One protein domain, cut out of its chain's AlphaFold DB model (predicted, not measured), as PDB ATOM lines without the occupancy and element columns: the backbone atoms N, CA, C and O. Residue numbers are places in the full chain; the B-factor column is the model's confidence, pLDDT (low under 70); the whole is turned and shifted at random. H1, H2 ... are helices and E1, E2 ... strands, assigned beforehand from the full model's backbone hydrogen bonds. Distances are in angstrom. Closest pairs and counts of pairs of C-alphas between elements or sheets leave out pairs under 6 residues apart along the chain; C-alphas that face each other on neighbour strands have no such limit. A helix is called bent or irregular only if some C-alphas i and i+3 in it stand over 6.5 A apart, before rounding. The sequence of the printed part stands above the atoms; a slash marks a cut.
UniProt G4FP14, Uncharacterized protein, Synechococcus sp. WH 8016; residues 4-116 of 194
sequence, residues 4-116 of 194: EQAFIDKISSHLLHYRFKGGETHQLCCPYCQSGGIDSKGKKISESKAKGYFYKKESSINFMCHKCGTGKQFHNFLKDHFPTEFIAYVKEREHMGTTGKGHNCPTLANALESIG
ATOM      1  N   GLU A   4       4.249 -92.162  22.195       91.56
ATOM      2  CA  GLU A   4       3.722 -91.584  23.430       91.56
ATOM      3  C   GLU A   4       4.123 -90.117  23.597       91.56
ATOM      4  O   GLU A   4       3.322 -89.311  24.057       91.56
ATOM      5  N   GLN A   5       5.341 -89.751  23.198       91.50
ATOM      6  CA  GLN A   5       5.863 -88.396  23.357       91.50
ATOM      7  C   GLN A   5       5.131 -87.404  22.449       91.50
ATOM      8  O   GLN A   5       4.722 -86.346  22.914       91.50
ATOM      9  N   ALA A   6       4.851 -87.801  21.203       92.62
ATOM     10  CA  ALA A   6       4.049 -86.996  20.285       92.62
ATOM     11  C   ALA A   6       2.632 -86.745  20.831       92.62
ATOM     12  O   ALA A   6       2.102 -85.643  20.710       92.62
ATOM     13  N   PHE A   7       2.020 -87.746  21.473       94.38
ATOM     14  CA  PHE A   7       0.713 -87.574  22.111       94.38
ATOM     15  C   PHE A   7       0.778 -86.753  23.401       94.38
ATOM     16  O   PHE A   7      -0.135 -85.972  23.648       94.38
ATOM     17  N   ILE A   8       1.843 -86.876  24.201       94.12
ATOM     18  CA  ILE A   8       2.072 -86.010  25.368       94.12
ATOM     19  C   ILE A   8       2.161 -84.546  24.933       94.12
ATOM     20  O   ILE A   8       1.549 -83.689  25.569       94.12
ATOM     21  N   ASP A   9       2.858 -84.265  23.833       92.56
ATOM     22  CA  ASP A   9       2.976 -82.913  23.296       92.56
ATOM     23  C   ASP A   9       1.620 -82.378  22.809       92.56
ATOM     24  O   ASP A   9       1.283 -81.234  23.118       92.56
ATOM     25  N   LYS A  10       0.787 -83.213  22.163       93.88
ATOM     26  CA  LYS A  10      -0.597 -82.849  21.785       93.88
ATOM     27  C   LYS A  10      -1.459 -82.481  22.999       93.88
ATOM     28  O   LYS A  10      -2.152 -81.468  22.969       93.88
ATOM     29  N   ILE A  11      -1.410 -83.269  24.077       95.12
ATOM     30  CA  ILE A  11      -2.237 -83.029  25.277       95.12
ATOM     31  C   ILE A  11      -1.632 -82.008  26.249       95.12
ATOM     32  O   ILE A  11      -2.293 -81.618  27.212       95.12
ATOM     33  N   SER A  12      -0.382 -81.588  26.039       93.00
ATOM     34  CA  SER A  12       0.386 -80.765  26.984       93.00
ATOM     35  C   SER A  12      -0.331 -79.476  27.395       93.00
ATOM     36  O   SER A  12      -0.310 -79.104  28.568       93.00
ATOM     37  N   SER A  13      -1.031 -78.842  26.454       91.75
ATOM     38  CA  SER A  13      -1.807 -77.613  26.651       91.75
ATOM     39  C   SER A  13      -3.032 -77.799  27.553       91.75
ATOM     40  O   SER A  13      -3.451 -76.862  28.229       91.75
ATOM     41  N   HIS A  14      -3.600 -79.006  27.592       92.31
ATOM     42  CA  HIS A  14      -4.771 -79.330  28.406       92.31
ATOM     43  C   HIS A  14      -4.407 -79.700  29.849       92.31
ATOM     44  O   HIS A  14      -5.273 -79.737  30.726       92.31
ATOM     45  N   LEU A  15      -3.133 -79.995  30.114       92.06
ATOM     46  CA  LEU A  15      -2.657 -80.437  31.417       92.06
ATOM     47  C   LEU A  15      -2.295 -79.242  32.309       92.06
ATOM     48  O   LEU A  15      -1.470 -78.395  31.971       92.06
ATOM     49  N   LEU A  16      -2.872 -79.203  33.510       91.25
ATOM     50  CA  LEU A  16      -2.604 -78.140  34.480       91.25
ATOM     51  C   LEU A  16      -1.155 -78.192  34.987       91.25
ATOM     52  O   LEU A  16      -0.693 -79.232  35.467       91.25
ATOM     53  N   HIS A  17      -0.470 -77.044  34.948       90.38
ATOM     54  CA  HIS A  17       0.924 -76.878  35.390       90.38
ATOM     55  C   HIS A  17       1.891 -77.896  34.772       90.38
ATOM     56  O   HIS A  17       2.794 -78.403  35.443       90.38
ATOM     57  N   TYR A  18       1.672 -78.221  33.500       93.44
ATOM     58  CA  TYR A  18       2.564 -79.087  32.755       93.44
ATOM     59  C   TYR A  18       3.946 -78.446  32.586       93.44
ATOM     60  O   TYR A  18       4.072 -77.287  32.192       93.44
ATOM     61  N   ARG A  19       4.995 -79.218  32.875       92.00
ATOM     62  CA  ARG A  19       6.390 -78.817  32.694       92.00
ATOM     63  C   ARG A  19       7.236 -80.009  32.282       92.00
ATOM     64  O   ARG A  19       7.258 -81.033  32.962       92.00
ATOM     65  N   PHE A  20       8.036 -79.841  31.238       92.12
ATOM     66  CA  PHE A  20       9.084 -80.797  30.904       92.12
ATOM     67  C   PHE A  20      10.315 -80.566  31.791       92.12
ATOM     68  O   PHE A  20      10.847 -79.456  31.846       92.12
ATOM     69  N   LYS A  21      10.751 -81.596  32.526       85.88
ATOM     70  CA  LYS A  21      11.912 -81.517  33.433       85.88
ATOM     71  C   LYS A  21      13.229 -81.959  32.788       85.88
ATOM     72  O   LYS A  21      14.268 -81.850  33.430       85.88
ATOM     73  N   GLY A  22      13.196 -82.392  31.527       81.38
ATOM     74  CA  GLY A  22      14.336 -83.012  30.853       81.38
ATOM     75  C   GLY A  22      14.424 -84.513  31.139       81.38
ATOM     76  O   GLY A  22      13.757 -85.026  32.039       81.38
ATOM     77  N   GLY A  23      15.208 -85.234  30.332       78.81
ATOM     78  CA  GLY A  23      15.445 -86.673  30.520       78.81
ATOM     79  C   GLY A  23      14.183 -87.544  30.436       78.81
ATOM     80  O   GLY A  23      14.049 -88.485  31.206       78.81
ATOM     81  N   GLU A  24      13.236 -87.201  29.551       83.44
ATOM     82  CA  GLU A  24      11.972 -87.939  29.319       83.44
ATOM     83  C   GLU A  24      10.970 -87.915  30.495       83.44
ATOM     84  O   GLU A  24       9.971 -88.634  30.480       83.44
ATOM     85  N   THR A  25      11.196 -87.062  31.502       90.88
ATOM     86  CA  THR A  25      10.264 -86.883  32.624       90.88
ATOM     87  C   THR A  25       9.439 -85.610  32.456       90.88
ATOM     88  O   THR A  25       9.968 -84.500  32.336       90.88
ATOM     89  N   HIS A  26       8.120 -85.762  32.515       92.50
ATOM     90  CA  HIS A  26       7.167 -84.659  32.419       92.50
ATOM     91  C   HIS A  26       6.442 -84.511  33.753       92.50
ATOM     92  O   HIS A  26       5.941 -85.493  34.286       92.50
ATOM     93  N   GLN A  27       6.373 -83.307  34.309       93.75
ATOM     94  CA  GLN A  27       5.651 -83.010  35.545       93.75
ATOM     95  C   GLN A  27       4.302 -82.368  35.216       93.75
ATOM     96  O   GLN A  27       4.221 -81.539  34.315       93.75
ATOM     97  N   LEU A  28       3.254 -82.733  35.954       93.88
ATOM     98  CA  LEU A  28       1.905 -82.188  35.788       93.88
ATOM     99  C   LEU A  28       1.072 -82.299  37.069       93.88
ATOM    100  O   LEU A  28       1.358 -83.089  37.976       93.88
ATOM    101  N   CYS A  29       0.012 -81.506  37.160       93.06
ATOM    102  CA  CYS A  29      -0.951 -81.602  38.248       93.06
ATOM    103  C   CYS A  29      -1.822 -82.855  38.073       93.06
ATOM    104  O   CYS A  29      -2.425 -83.044  37.021       93.06
ATOM    105  N   CYS A  30      -1.891 -83.727  39.085       92.44
ATOM    106  CA  CYS A  30      -2.602 -85.001  38.956       92.44
ATOM    107  C   CYS A  30      -4.110 -84.778  38.727       92.44
ATOM    108  O   CYS A  30      -4.779 -84.275  39.633       92.44
ATOM    109  N   PRO A  31      -4.683 -85.217  37.595       90.56
ATOM    110  CA  PRO A  31      -6.096 -84.982  37.300       90.56
ATOM    111  C   PRO A  31      -7.053 -85.800  38.184       90.56
ATOM    112  O   PRO A  31      -8.226 -85.463  38.271       90.56
ATOM    113  N   TYR A  32      -6.577 -86.831  38.894       89.56
ATOM    114  CA  TYR A  32      -7.418 -87.628  39.799       89.56
ATOM    115  C   TYR A  32      -7.603 -86.990  41.180       89.56
ATOM    116  O   TYR A  32      -8.693 -87.021  41.739       89.56
ATOM    117  N   CYS A  33      -6.540 -86.427  41.763       85.31
ATOM    118  CA  CYS A  33      -6.569 -85.927  43.145       85.31
ATOM    119  C   CYS A  33      -6.268 -84.430  43.280       85.31
ATOM    120  O   CYS A  33      -6.383 -83.880  44.373       85.31
ATOM    121  N   GLN A  34      -5.818 -83.787  42.203       80.31
ATOM    122  CA  GLN A  34      -5.530 -82.355  42.128       80.31
ATOM    123  C   GLN A  34      -6.340 -81.684  40.997       80.31
ATOM    124  O   GLN A  34      -5.943 -80.632  40.500       80.31
ATOM    125  N   SER A  35      -7.488 -82.262  40.616       74.56
ATOM    126  CA  SER A  35      -8.364 -81.791  39.525       74.56
ATOM    127  C   SER A  35      -8.785 -80.325  39.651       74.56
ATOM    128  O   SER A  35      -8.923 -79.636  38.648       74.56
ATOM    129  N   GLY A  36      -8.943 -79.827  40.881       74.81
ATOM    130  CA  GLY A  36      -9.298 -78.430  41.151       74.81
ATOM    131  C   GLY A  36      -8.115 -77.466  41.245       74.81
ATOM    132  O   GLY A  36      -8.321 -76.304  41.578       74.81
ATOM    133  N   GLY A  37      -6.874 -77.929  41.050       78.88
ATOM    134  CA  GLY A  37      -5.686 -77.094  41.252       78.88
ATOM    135  C   GLY A  37      -5.544 -76.599  42.696       78.88
ATOM    136  O   GLY A  37      -4.974 -75.536  42.926       78.88
ATOM    137  N   ILE A  38      -6.094 -77.332  43.669       81.19
ATOM    138  CA  ILE A  38      -6.126 -76.951  45.082       81.19
ATOM    139  C   ILE A  38      -5.448 -78.034  45.930       81.19
ATOM    140  O   ILE A  38      -5.715 -79.228  45.800       81.19
ATOM    141  N   ASP A  39      -4.546 -77.604  46.808       80.69
ATOM    142  CA  ASP A  39      -3.901 -78.444  47.812       80.69
ATOM    143  C   ASP A  39      -4.885 -78.827  48.931       80.69
ATOM    144  O   ASP A  39      -5.902 -78.173  49.147       80.69
ATOM    145  N   SER A  40      -4.536 -79.816  49.762       79.94
ATOM    146  CA  SER A  40      -5.349 -80.207  50.933       79.94
ATOM    147  C   SER A  40      -5.634 -79.065  51.918       79.94
ATOM    148  O   SER A  40      -6.575 -79.143  52.697       79.94
ATOM    149  N   LYS A  41      -4.832 -77.994  51.881       82.44
ATOM    150  CA  LYS A  41      -4.988 -76.787  52.706       82.44
ATOM    151  C   LYS A  41      -5.860 -75.701  52.052       82.44
ATOM    152  O   LYS A  41      -5.848 -74.570  52.525       82.44
ATOM    153  N   GLY A  42      -6.531 -75.988  50.934       82.75
ATOM    154  CA  GLY A  42      -7.368 -75.013  50.220       82.75
ATOM    155  C   GLY A  42      -6.587 -73.968  49.410       82.75
ATOM    156  O   GLY A  42      -7.172 -73.016  48.902       82.75
ATOM    157  N   LYS A  43      -5.263 -74.115  49.284       83.81
ATOM    158  CA  LYS A  43      -4.407 -73.182  48.535       83.81
ATOM    159  C   LYS A  43      -4.291 -73.615  47.081       83.81
ATOM    160  O   LYS A  43      -4.197 -74.811  46.820       83.81
ATOM    161  N   LYS A  44      -4.219 -72.652  46.159       85.31
ATOM    162  CA  LYS A  44      -3.904 -72.935  44.754       85.31
ATOM    163  C   LYS A  44      -2.545 -73.634  44.651       85.31
ATOM    164  O   LYS A  44      -1.581 -73.242  45.315       85.31
ATOM    165  N   ILE A  45      -2.499 -74.680  43.839       85.75
ATOM    166  CA  ILE A  45      -1.298 -75.451  43.543       85.75
ATOM    167  C   ILE A  45      -0.404 -74.586  42.665       85.75
ATOM    168  O   ILE A  45      -0.847 -74.016  41.677       85.75
ATOM    169  N   SER A  46       0.857 -74.467  43.059       85.38
ATOM    170  CA  SER A  46       1.900 -73.891  42.217       85.38
ATOM    171  C   SER A  46       2.549 -74.992  41.383       85.38
ATOM    172  O   SER A  46       2.537 -76.161  41.768       85.38
ATOM    173  N   GLU A  47       3.212 -74.620  40.292       83.00
ATOM    174  CA  GLU A  47       3.915 -75.561  39.405       83.00
ATOM    175  C   GLU A  47       4.909 -76.463  40.150       83.00
ATOM    176  O   GLU A  47       4.979 -77.670  39.926       83.00
ATOM    177  N   SER A  48       5.624 -75.909  41.131       83.75
ATOM    178  CA  SER A  48       6.562 -76.651  41.980       83.75
ATOM    179  C   SER A  48       5.906 -77.745  42.832       83.75
ATOM    180  O   SER A  48       6.569 -78.709  43.220       83.75
ATOM    181  N   LYS A  49       4.606 -77.616  43.120       85.81
ATOM    182  CA  LYS A  49       3.830 -78.538  43.959       85.81
ATOM    183  C   LYS A  49       3.036 -79.566  43.158       85.81
ATOM    184  O   LYS A  49       2.372 -80.407  43.765       85.81
ATOM    185  N   ALA A  50       3.109 -79.537  41.830       89.12
ATOM    186  CA  ALA A  50       2.546 -80.584  40.991       89.12
ATOM    187  C   ALA A  50       3.160 -81.946  41.372       89.12
ATOM    188  O   ALA A  50       4.383 -82.094  41.414       89.12
ATOM    189  N   LYS A  51       2.320 -82.928  41.719       90.44
ATOM    190  CA  LYS A  51       2.765 -84.249  42.218       90.44
ATOM    191  C   LYS A  51       2.581 -85.381  41.207       90.44
ATOM    192  O   LYS A  51       2.947 -86.514  41.514       90.44
ATOM    193  N   GLY A  52       1.965 -85.106  40.061       93.94
ATOM    194  CA  GLY A  52       1.863 -86.043  38.950       93.94
ATOM    195  C   GLY A  52       3.084 -85.939  38.047       93.94
ATOM    196  O   GLY A  52       3.647 -84.856  37.867       93.94
ATOM    197  N   TYR A  53       3.500 -87.062  37.482       94.69
ATOM    198  CA  TYR A  53       4.537 -87.075  36.465       94.69
ATOM    199  C   TYR A  53       4.369 -88.256  35.513       94.69
ATOM    200  O   TYR A  53       3.885 -89.325  35.895       94.69
ATOM    201  N   PHE A  54       4.784 -88.041  34.271       95.44
ATOM    202  CA  PHE A  54       5.063 -89.105  33.325       95.44
ATOM    203  C   PHE A  54       6.540 -89.456  33.394       95.44
ATOM    204  O   PHE A  54       7.396 -88.570  33.436       95.44
ATOM    205  N   TYR A  55       6.823 -90.749  33.395       93.44
ATOM    206  CA  TYR A  55       8.171 -91.288  33.340       93.44
ATOM    207  C   TYR A  55       8.192 -92.458  32.368       93.44
ATOM    208  O   TYR A  55       7.204 -93.185  32.210       93.44
ATOM    209  N   LYS A  56       9.334 -92.647  31.724       91.88
ATOM    210  CA  LYS A  56       9.554 -93.794  30.862       91.88
ATOM    211  C   LYS A  56       9.947 -95.003  31.704       91.88
ATOM    212  O   LYS A  56      10.816 -94.921  32.569       91.88
ATOM    213  N   LYS A  57       9.298 -96.130  31.438       90.25
ATOM    214  CA  LYS A  57       9.687 -97.450  31.918       90.25
ATOM    215  C   LYS A  57       9.892 -98.335  30.695       90.25
ATOM    216  O   LYS A  57       8.929 -98.644  29.989       90.25
ATOM    217  N   GLU A  58      11.144 -98.716  30.464       86.38
ATOM    218  CA  GLU A  58      11.575 -99.467  29.279       86.38
ATOM    219  C   GLU A  58      11.201 -98.717  27.988       86.38
ATOM    220  O   GLU A  58      11.749 -97.650  27.714       86.38
ATOM    221  N   SER A  59      10.250 -99.240  27.215       85.88
ATOM    222  CA  SER A  59       9.737 -98.643  25.978       85.88
ATOM    223  C   SER A  59       8.414 -97.893  26.154       85.88
ATOM    224  O   SER A  59       7.941 -97.267  25.214       85.88
ATOM    225  N   SER A  60       7.809 -97.945  27.342       88.00
ATOM    226  CA  SER A  60       6.478 -97.391  27.605       88.00
ATOM    227  C   SER A  60       6.543 -96.179  28.525       88.00
ATOM    228  O   SER A  60       7.351 -96.132  29.452       88.00
ATOM    229  N   ILE A  61       5.665 -95.203  28.311       92.69
ATOM    230  CA  ILE A  61       5.487 -94.101  29.257       92.69
ATOM    231  C   ILE A  61       4.352 -94.449  30.218       92.69
ATOM    232  O   ILE A  61       3.298 -94.947  29.818       92.69
ATOM    233  N   ASN A  62       4.570 -94.191  31.504       94.31
ATOM    234  CA  ASN A  62       3.589 -94.414  32.556       94.31
ATOM    235  C   ASN A  62       3.384 -93.138  33.368       94.31
ATOM    236  O   ASN A  62       4.292 -92.327  33.543       94.31
ATOM    237  N   PHE A  63       2.171 -92.978  33.882       95.75
ATOM    238  CA  PHE A  63       1.789 -91.929  34.812       95.75
ATOM    239  C   PHE A  63       1.913 -92.422  36.250       95.75
ATOM    240  O   PHE A  63       1.495 -93.537  36.567       95.75
ATOM    241  N   MET A  64       2.419 -91.568  37.136       95.06
ATOM    242  CA  MET A  64       2.412 -91.791  38.578       95.06
ATOM    243  C   MET A  64       2.111 -90.489  39.316       95.06
ATOM    244  O   MET A  64       2.635 -89.425  38.989       95.06
ATOM    245  N   CYS A  65       1.291 -90.576  40.361       94.38
ATOM    246  CA  CYS A  65       1.095 -89.502  41.319       94.38
ATOM    247  C   CYS A  65       1.643 -89.867  42.702       94.38
ATOM    248  O   CYS A  65       1.193 -90.830  43.319       94.38
ATOM    249  N   HIS A  66       2.524 -89.030  43.254       90.25
ATOM    250  CA  HIS A  66       3.039 -89.202  44.624       90.25
ATOM    251  C   HIS A  66       2.025 -88.878  45.726       90.25
ATOM    252  O   HIS A  66       2.248 -89.227  46.877       90.25
ATOM    253  N   LYS A  67       0.931 -88.176  45.407       88.69
ATOM    254  CA  LYS A  67      -0.063 -87.750  46.405       88.69
ATOM    255  C   LYS A  67      -1.117 -88.820  46.676       88.69
ATOM    256  O   LYS A  67      -1.429 -89.070  47.831       88.69
ATOM    257  N   CYS A  68      -1.693 -89.398  45.623       90.00
ATOM    258  CA  CYS A  68      -2.733 -90.424  45.738       90.00
ATOM    259  C   CYS A  68      -2.229 -91.844  45.464       90.00
ATOM    260  O   CYS A  68      -2.977 -92.789  45.679       90.00
ATOM    261  N   GLY A  69      -1.001 -92.014  44.961       91.88
ATOM    262  CA  GLY A  69      -0.476 -93.335  44.616       91.88
ATOM    263  C   GLY A  69      -1.122 -93.955  43.370       91.88
ATOM    264  O   GLY A  69      -0.905 -95.129  43.095       91.88
ATOM    265  N   THR A  70      -1.900 -93.197  42.589       94.00
ATOM    266  CA  THR A  70      -2.493 -93.696  41.341       94.00
ATOM    267  C   THR A  70      -1.435 -93.772  40.248       94.00
ATOM    268  O   THR A  70      -0.963 -92.738  39.769       94.00
ATOM    269  N   GLY A  71      -1.070 -94.994  39.867       94.75
ATOM    270  CA  GLY A  71      -0.202 -95.285  38.731       94.75
ATOM    271  C   GLY A  71      -1.009 -95.875  37.581       94.75
ATOM    272  O   GLY A  71      -1.807 -96.787  37.799       94.75
ATOM    273  N   LYS A  72      -0.831 -95.360  36.363       94.69
ATOM    274  CA  LYS A  72      -1.502 -95.875  35.159       94.69
ATOM    275  C   LYS A  72      -0.557 -95.893  33.971       94.69
ATOM    276  O   LYS A  72       0.322 -95.046  33.855       94.69
ATOM    277  N   GLN A  73      -0.767 -96.845  33.070       94.06
ATOM    278  CA  GLN A  73      -0.137 -96.809  31.751       94.06
ATOM    279  C   GLN A  73      -0.671 -95.619  30.946       94.06
ATOM    280  O   GLN A  73      -1.812 -95.201  31.155       94.06
ATOM    281  N   PHE A  74       0.136 -95.083  30.028       93.81
ATOM    282  CA  PHE A  74      -0.231 -93.889  29.258       93.81
ATOM    283  C   PHE A  74      -1.569 -94.025  28.514       93.81
ATOM    284  O   PHE A  74      -2.398 -93.123  28.571       93.81
ATOM    285  N   HIS A  75      -1.843 -95.181  27.903       92.56
ATOM    286  CA  HIS A  75      -3.110 -95.415  27.196       92.56
ATOM    287  C   HIS A  75      -4.330 -95.379  28.136       92.56
ATOM    288  O   HIS A  75      -5.338 -94.764  27.805       92.56
ATOM    289  N   ASN A  76      -4.217 -95.926  29.350       94.12
ATOM    290  CA  ASN A  76      -5.283 -95.871  30.355       94.12
ATOM    291  C   ASN A  76      -5.498 -94.440  30.867       94.12
ATOM    292  O   ASN A  76      -6.627 -94.045  31.139       94.12
ATOM    293  N   PHE A  77      -4.423 -93.660  30.990       95.31
ATOM    294  CA  PHE A  77      -4.521 -92.241  31.328       95.31
ATOM    295  C   PHE A  77      -5.273 -91.459  30.240       95.31
ATOM    296  O   PHE A  77      -6.168 -90.674  30.558       95.31
ATOM    297  N   LEU A  78      -4.945 -91.698  28.962       94.75
ATOM    298  CA  LEU A  78      -5.660 -91.091  27.838       94.75
ATOM    299  C   LEU A  78      -7.132 -91.498  27.836       94.75
ATOM    300  O   LEU A  78      -7.989 -90.640  27.682       94.75
ATOM    301  N   LYS A  79      -7.442 -92.773  28.075       94.31
ATOM    302  CA  LYS A  79      -8.825 -93.259  28.109       94.31
ATOM    303  C   LYS A  79      -9.702 -92.496  29.107       94.31
ATOM    304  O   LYS A  79     -10.848 -92.194  28.793       94.31
ATOM    305  N   ASP A  80      -9.170 -92.171  30.284       93.56
ATOM    306  CA  ASP A  80      -9.945 -91.513  31.340       93.56
ATOM    307  C   ASP A  80     -10.154 -90.010  31.112       93.56
ATOM    308  O   ASP A  80     -11.179 -89.464  31.516       93.56
ATOM    309  N   HIS A  81      -9.163 -89.324  30.535       92.94
ATOM    310  CA  HIS A  81      -9.152 -87.857  30.455       92.94
ATOM    311  C   HIS A  81      -9.328 -87.316  29.038       92.94
ATOM    312  O   HIS A  81      -9.895 -86.242  28.856       92.94
ATOM    313  N   PHE A  82      -8.853 -88.056  28.040       94.31
ATOM    314  CA  PHE A  82      -8.800 -87.661  26.637       94.31
ATOM    315  C   PHE A  82      -9.287 -88.815  25.741       94.31
ATOM    316  O   PHE A  82      -8.493 -89.398  24.997       94.31
ATOM    317  N   PRO A  83     -10.588 -89.170  25.785       92.81
ATOM    318  CA  PRO A  83     -11.115 -90.317  25.043       92.81
ATOM    319  C   PRO A  83     -10.916 -90.184  23.524       92.81
ATOM    320  O   PRO A  83     -10.645 -91.175  22.851       92.81
ATOM    321  N   THR A  84     -10.974 -88.964  22.984       92.19
ATOM    322  CA  THR A  84     -10.707 -88.691  21.562       92.19
ATOM    323  C   THR A  84      -9.263 -89.024  21.177       92.19
ATOM    324  O   THR A  84      -9.026 -89.744  20.208       92.19
ATOM    325  N   GLU A  85      -8.293 -88.562  21.972       94.50
ATOM    326  CA  GLU A  85      -6.867 -88.828  21.736       94.50
ATOM    327  C   GLU A  85      -6.508 -90.293  21.989       94.50
ATOM    328  O   GLU A  85      -5.637 -90.844  21.323       94.50
ATOM    329  N   PHE A  86      -7.209 -90.959  22.910       94.69
ATOM    330  CA  PHE A  86      -7.062 -92.394  23.129       94.69
ATOM    331  C   PHE A  86      -7.397 -93.204  21.870       94.69
ATOM    332  O   PHE A  86      -6.628 -94.089  21.501       94.69
ATOM    333  N   ILE A  87      -8.494 -92.883  21.175       93.38
ATOM    334  CA  ILE A  87      -8.867 -93.559  19.920       93.38
ATOM    335  C   ILE A  87      -7.779 -93.353  18.858       93.38
ATOM    336  O   ILE A  87      -7.371 -94.311  18.197       93.38
ATOM    337  N   ALA A  88      -7.278 -92.123  18.718       94.06
ATOM    338  CA  ALA A  88      -6.198 -91.813  17.784       94.06
ATOM    339  C   ALA A  88      -4.906 -92.579  18.126       94.06
ATOM    340  O   ALA A  88      -4.303 -93.191  17.245       94.06
ATOM    341  N   TYR A  89      -4.528 -92.629  19.405       94.44
ATOM    342  CA  TYR A  89      -3.363 -93.378  19.882       94.44
ATOM    343  C   TYR A  89      -3.483 -94.880  19.599       94.44
ATOM    344  O   TYR A  89      -2.539 -95.497  19.102       94.44
ATOM    345  N   VAL A  90      -4.648 -95.480  19.870       94.00
ATOM    346  CA  VAL A  90      -4.897 -96.902  19.585       94.00
ATOM    347  C   VAL A  90      -4.793 -97.180  18.086       94.00
ATOM    348  O   VAL A  90      -4.134 -98.142  17.698       94.00
ATOM    349  N   LYS A  91      -5.361 -96.311  17.241       93.75
ATOM    350  CA  LYS A  91      -5.280 -96.433  15.779       93.75
ATOM    351  C   LYS A  91      -3.835 -96.398  15.274       93.75
ATOM    352  O   LYS A  91      -3.458 -97.229  14.450       93.75
ATOM    353  N   GLU A  92      -3.018 -95.466  15.769       93.88
ATOM    354  CA  GLU A  92      -1.601 -95.382  15.389       93.88
ATOM    355  C   GLU A  92      -0.820 -96.622  15.860       93.88
ATOM    356  O   GLU A  92      -0.015 -97.175  15.108       93.88
ATOM    357  N   ARG A  93      -1.112 -97.143  17.058       91.62
ATOM    358  CA  ARG A  93      -0.503 -98.391  17.547       91.62
ATOM    359  C   ARG A  93      -0.913 -99.630  16.772       91.62
ATOM    360  O   ARG A  93      -0.101-100.548  16.634       91.62
ATOM    361  N   GLU A  94      -2.159 -99.682  16.319       91.31
ATOM    362  CA  GLU A  94      -2.681-100.782  15.514       91.31
ATOM    363  C   GLU A  94      -2.035-100.793  14.131       91.31
ATOM    364  O   GLU A  94      -1.622-101.853  13.668       91.31
ATOM    365  N   HIS A  95      -1.807 -99.617  13.538       91.25
ATOM    366  CA  HIS A  95      -1.028 -99.488  12.306       91.25
ATOM    367  C   HIS A  95       0.413-100.009  12.458       91.25
ATOM    368  O   HIS A  95       0.952-100.612  11.538       91.25
ATOM    369  N   MET A  96       1.016 -99.841  13.640       88.56
ATOM    370  CA  MET A  96       2.332-100.406  13.973       88.56
ATOM    371  C   MET A  96       2.295-101.901  14.343       88.56
ATOM    372  O   MET A  96       3.343-102.481  14.615       88.56
ATOM    373  N   GLY A  97       1.117-102.528  14.420       87.12
ATOM    374  CA  GLY A  97       0.973-103.939  14.795       87.12
ATOM    375  C   GLY A  97       1.260-104.243  16.271       87.12
ATOM    376  O   GLY A  97       1.552-105.381  16.612       87.12
ATOM    377  N   THR A  98       1.185-103.250  17.167       85.19
ATOM    378  CA  THR A  98       1.516-103.407  18.605       85.19
ATOM    379  C   THR A  98       0.283-103.465  19.519       85.19
ATOM    380  O   THR A  98       0.351-103.070  20.691       85.19
ATOM    381  N   THR A  99      -0.858-103.903  18.982       87.81
ATOM    382  CA  THR A  99      -2.155-103.996  19.681       87.81
ATOM    383  C   THR A  99      -2.679-105.431  19.677       87.81
ATOM    384  O   THR A  99      -2.239-106.257  18.882       87.81
ATOM    385  N   GLY A 100      -3.624-105.743  20.568       80.88
ATOM    386  CA  GLY A 100      -4.287-107.050  20.614       80.88
ATOM    387  C   GLY A 100      -3.802-107.961  21.745       80.88
ATOM    388  O   GLY A 100      -3.217-107.510  22.731       80.88
ATOM    389  N   LYS A 101      -4.108-109.261  21.639       78.31
ATOM    390  CA  LYS A 101      -3.821-110.249  22.695       78.31
ATOM    391  C   LYS A 101      -2.309-110.355  22.929       78.31
ATOM    392  O   LYS A 101      -1.564-110.613  21.996       78.31
ATOM    393  N   GLY A 102      -1.879-110.176  24.179       80.38
ATOM    394  CA  GLY A 102      -0.459-110.181  24.562       80.38
ATOM    395  C   GLY A 102       0.209-108.801  24.548       80.38
ATOM    396  O   GLY A 102       1.342-108.675  25.005       80.38
ATOM    397  N   HIS A 103      -0.493-107.755  24.100       83.88
ATOM    398  CA  HIS A 103      -0.024-106.375  24.177       83.88
ATOM    399  C   HIS A 103      -0.776-105.575  25.244       83.88
ATOM    400  O   HIS A 103      -1.907-105.875  25.614       83.88
ATOM    401  N   ASN A 104      -0.136-104.505  25.724       82.31
ATOM    402  CA  ASN A 104      -0.706-103.622  26.744       82.31
ATOM    403  C   ASN A 104      -1.885-102.771  26.229       82.31
ATOM    404  O   ASN A 104      -2.666-102.277  27.035       82.31
ATOM    405  N   CYS A 105      -1.991-102.562  24.911       84.94
ATOM    406  CA  CYS A 105      -2.983-101.680  24.292       84.94
ATOM    407  C   CYS A 105      -4.128-102.503  23.664       84.94
ATOM    408  O   CYS A 105      -3.837-103.458  22.931       84.94
ATOM    409  N   PRO A 106      -5.406-102.155  23.913       86.62
ATOM    410  CA  PRO A 106      -6.535-102.837  23.286       86.62
ATOM    411  C   PRO A 106      -6.575-102.595  21.770       86.62
ATOM    412  O   PRO A 106      -6.009-101.629  21.269       86.62
ATOM    413  N   THR A 107      -7.277-103.467  21.046       89.00
ATOM    414  CA  THR A 107      -7.633-103.257  19.631       89.00
ATOM    415  C   THR A 107      -8.621-102.095  19.493       89.00
ATOM    416  O   THR A 107      -9.418-101.863  20.408       89.00
ATOM    417  N   LEU A 108      -8.628-101.403  18.349       87.44
ATOM    418  CA  LEU A 108      -9.509-100.259  18.090       87.44
ATOM    419  C   LEU A 108     -10.994-100.577  18.308       87.44
ATOM    420  O   LEU A 108     -11.703 -99.768  18.905       87.44
ATOM    421  N   ALA A 109     -11.454-101.766  17.907       85.06
ATOM    422  CA  ALA A 109     -12.827-102.216  18.155       85.06
ATOM    423  C   ALA A 109     -13.173-102.205  19.659       85.06
ATOM    424  O   ALA A 109     -14.126-101.550  20.077       85.06
ATOM    425  N   ASN A 110     -12.328-102.823  20.490       85.81
ATOM    426  CA  ASN A 110     -12.516-102.872  21.944       85.81
ATOM    427  C   ASN A 110     -12.389-101.480  22.587       85.81
ATOM    428  O   ASN A 110     -13.065-101.169  23.569       85.81
ATOM    429  N   ALA A 111     -11.503-100.633  22.054       86.19
ATOM    430  CA  ALA A 111     -11.333 -99.261  22.520       86.19
ATOM    431  C   ALA A 111     -12.619 -98.443  22.314       86.19
ATOM    432  O   ALA A 111     -13.086 -97.807  23.264       86.19
ATOM    433  N   LEU A 112     -13.217 -98.527  21.119       87.12
ATOM    434  CA  LEU A 112     -14.478 -97.866  20.774       87.12
ATOM    435  C   LEU A 112     -15.638 -98.363  21.638       87.12
ATOM    436  O   LEU A 112     -16.361 -97.546  22.206       87.12
ATOM    437  N   GLU A 113     -15.770 -99.678  21.817       84.50
ATOM    438  CA  GLU A 113     -16.775-100.254  22.719       84.50
ATOM    439  C   GLU A 113     -16.644 -99.700  24.144       84.50
ATOM    440  O   GLU A 113     -17.637 -99.367  24.788       84.50
ATOM    441  N   SER A 114     -15.411 -99.540  24.629       81.62
ATOM    442  CA  SER A 114     -15.158 -99.110  26.004       81.62
ATOM    443  C   SER A 114     -15.442 -97.632  26.289       81.62
ATOM    444  O   SER A 114     -15.636 -97.275  27.449       81.62
ATOM    445  N   ILE A 115     -15.467 -96.781  25.260       82.88
ATOM    446  CA  ILE A 115     -15.856 -95.365  25.376       82.88
ATOM    447  C   ILE A 115     -17.386 -95.206  25.300       82.88
ATOM    448  O   ILE A 115     -17.921 -94.160  25.657       82.88
ATOM    449  N   GLY A 116     -18.107 -96.257  24.898       75.19
ATOM    450  CA  GLY A 116     -19.539 -96.189  24.610       75.19
ATOM    451  C   GLY A 116     -19.827 -95.879  23.142       75.19
ATOM    452  O   GLY A 116     -20.871 -95.311  22.829       75.19
TER     453      GLY A 116
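AT A GLANCE: This is residues 4 to 116 of the 194 residues of an uncharacterized protein of Synechococcus sp. WH 8016 (UniProt G4FP14). A twisted four-stranded sheet has H1 and H2 over one face and no named helix over the other, and H2 leads off the sheet into H3 and H4, which fold back and forth so that the three helices make a triangle. The long loop of residues 29 to 51 lies toward the other end of the long axis from H3 and H4. The printed part has 113 residues, with four named helices and four named strands in the order H1 E1 E2 E3 E4 H2 H3 H4. The sheet order is E1 - E2 - E3 - E4, all antiparallel, and the class is mixed, helices and strands. The whole is compact, with a radius of gyration of the C-alphas of 14.7 A and spans of 45 by 33 by 24 A.

HOW THE PARTS SIT: E1 (residues 26 to 28), E2 (52 to 57), E3 (60 to 65) and E4 (71 to 73) form a meander, each strand the antiparallel neighbour of the one before. E1 and E2 are a hairpin, with N 54 and O 26 2.8 A apart, within hydrogen-bond range. E2 and E3 are a hairpin, with N 57 and O 60 at 2.8 A. E3 and E4 are a hairpin, with N 63 and O 72 at 2.8 A. Residues 19 to 20 pair with residues 26 to 27 of E1, antiparallel. H1 (residues 4 to 14) is on the sheet at a height of 10.2 A, over E1 and E2, and runs along the strands, at 2 degrees to E2 on the local plane. H2 (residues 74 to 81) is on the same face at a height of 8.4 A and stands up from the sheet, its line rising 43 degrees; the closest C-alphas of E3 and H2 are those of Asn 62 and Phe 74, 5.1 A apart. H3 (residues 83 to 95) touches H2 with residues 85 to 90 alone, as a helical hairpin at a shallow tilt of 28 degrees, the closest C-alphas being those of Leu 78 and Phe 86, 5.1 A. H4 (residues 108 to 115) forms a helical hairpin with H3, at a shallow tilt of 13 degrees, the closest C-alphas being those of Val 90 and Leu 108, 5.9 A. H3 and H4 are not on the sheet. Every O i to N i+4 pair is within hydrogen-bond range in H2, H3 and H4, and 5 of 7 are in H1.

IN THESE COORDINATES: H1 begins at C-alpha 4 (3.722, -91.584, 23.430), is 15.7 A long and is irregular: C-alphas 10 and 13 are 7.2 A apart. E2 measures 15.5 A and E3 16.7 A, while E1 and E4 have three residues each. H3, the longest helix, measures 18.7 A from C-alpha 83 (-11.115, -90.317, 25.043). H2 and H4 measure 10.8 A each, and H4 ends at C-alpha 115 (-15.856, -95.365, 25.376).

THE WHOLE: The two C-alphas farthest apart, those of Lys 41 and Gly 97, are 47.0 A apart. The links H1 to E1, E1 to E2 and H3 to H4 are long. The printed part has no cut, its mean pLDDT is 89.1, and no printed residue is under 70.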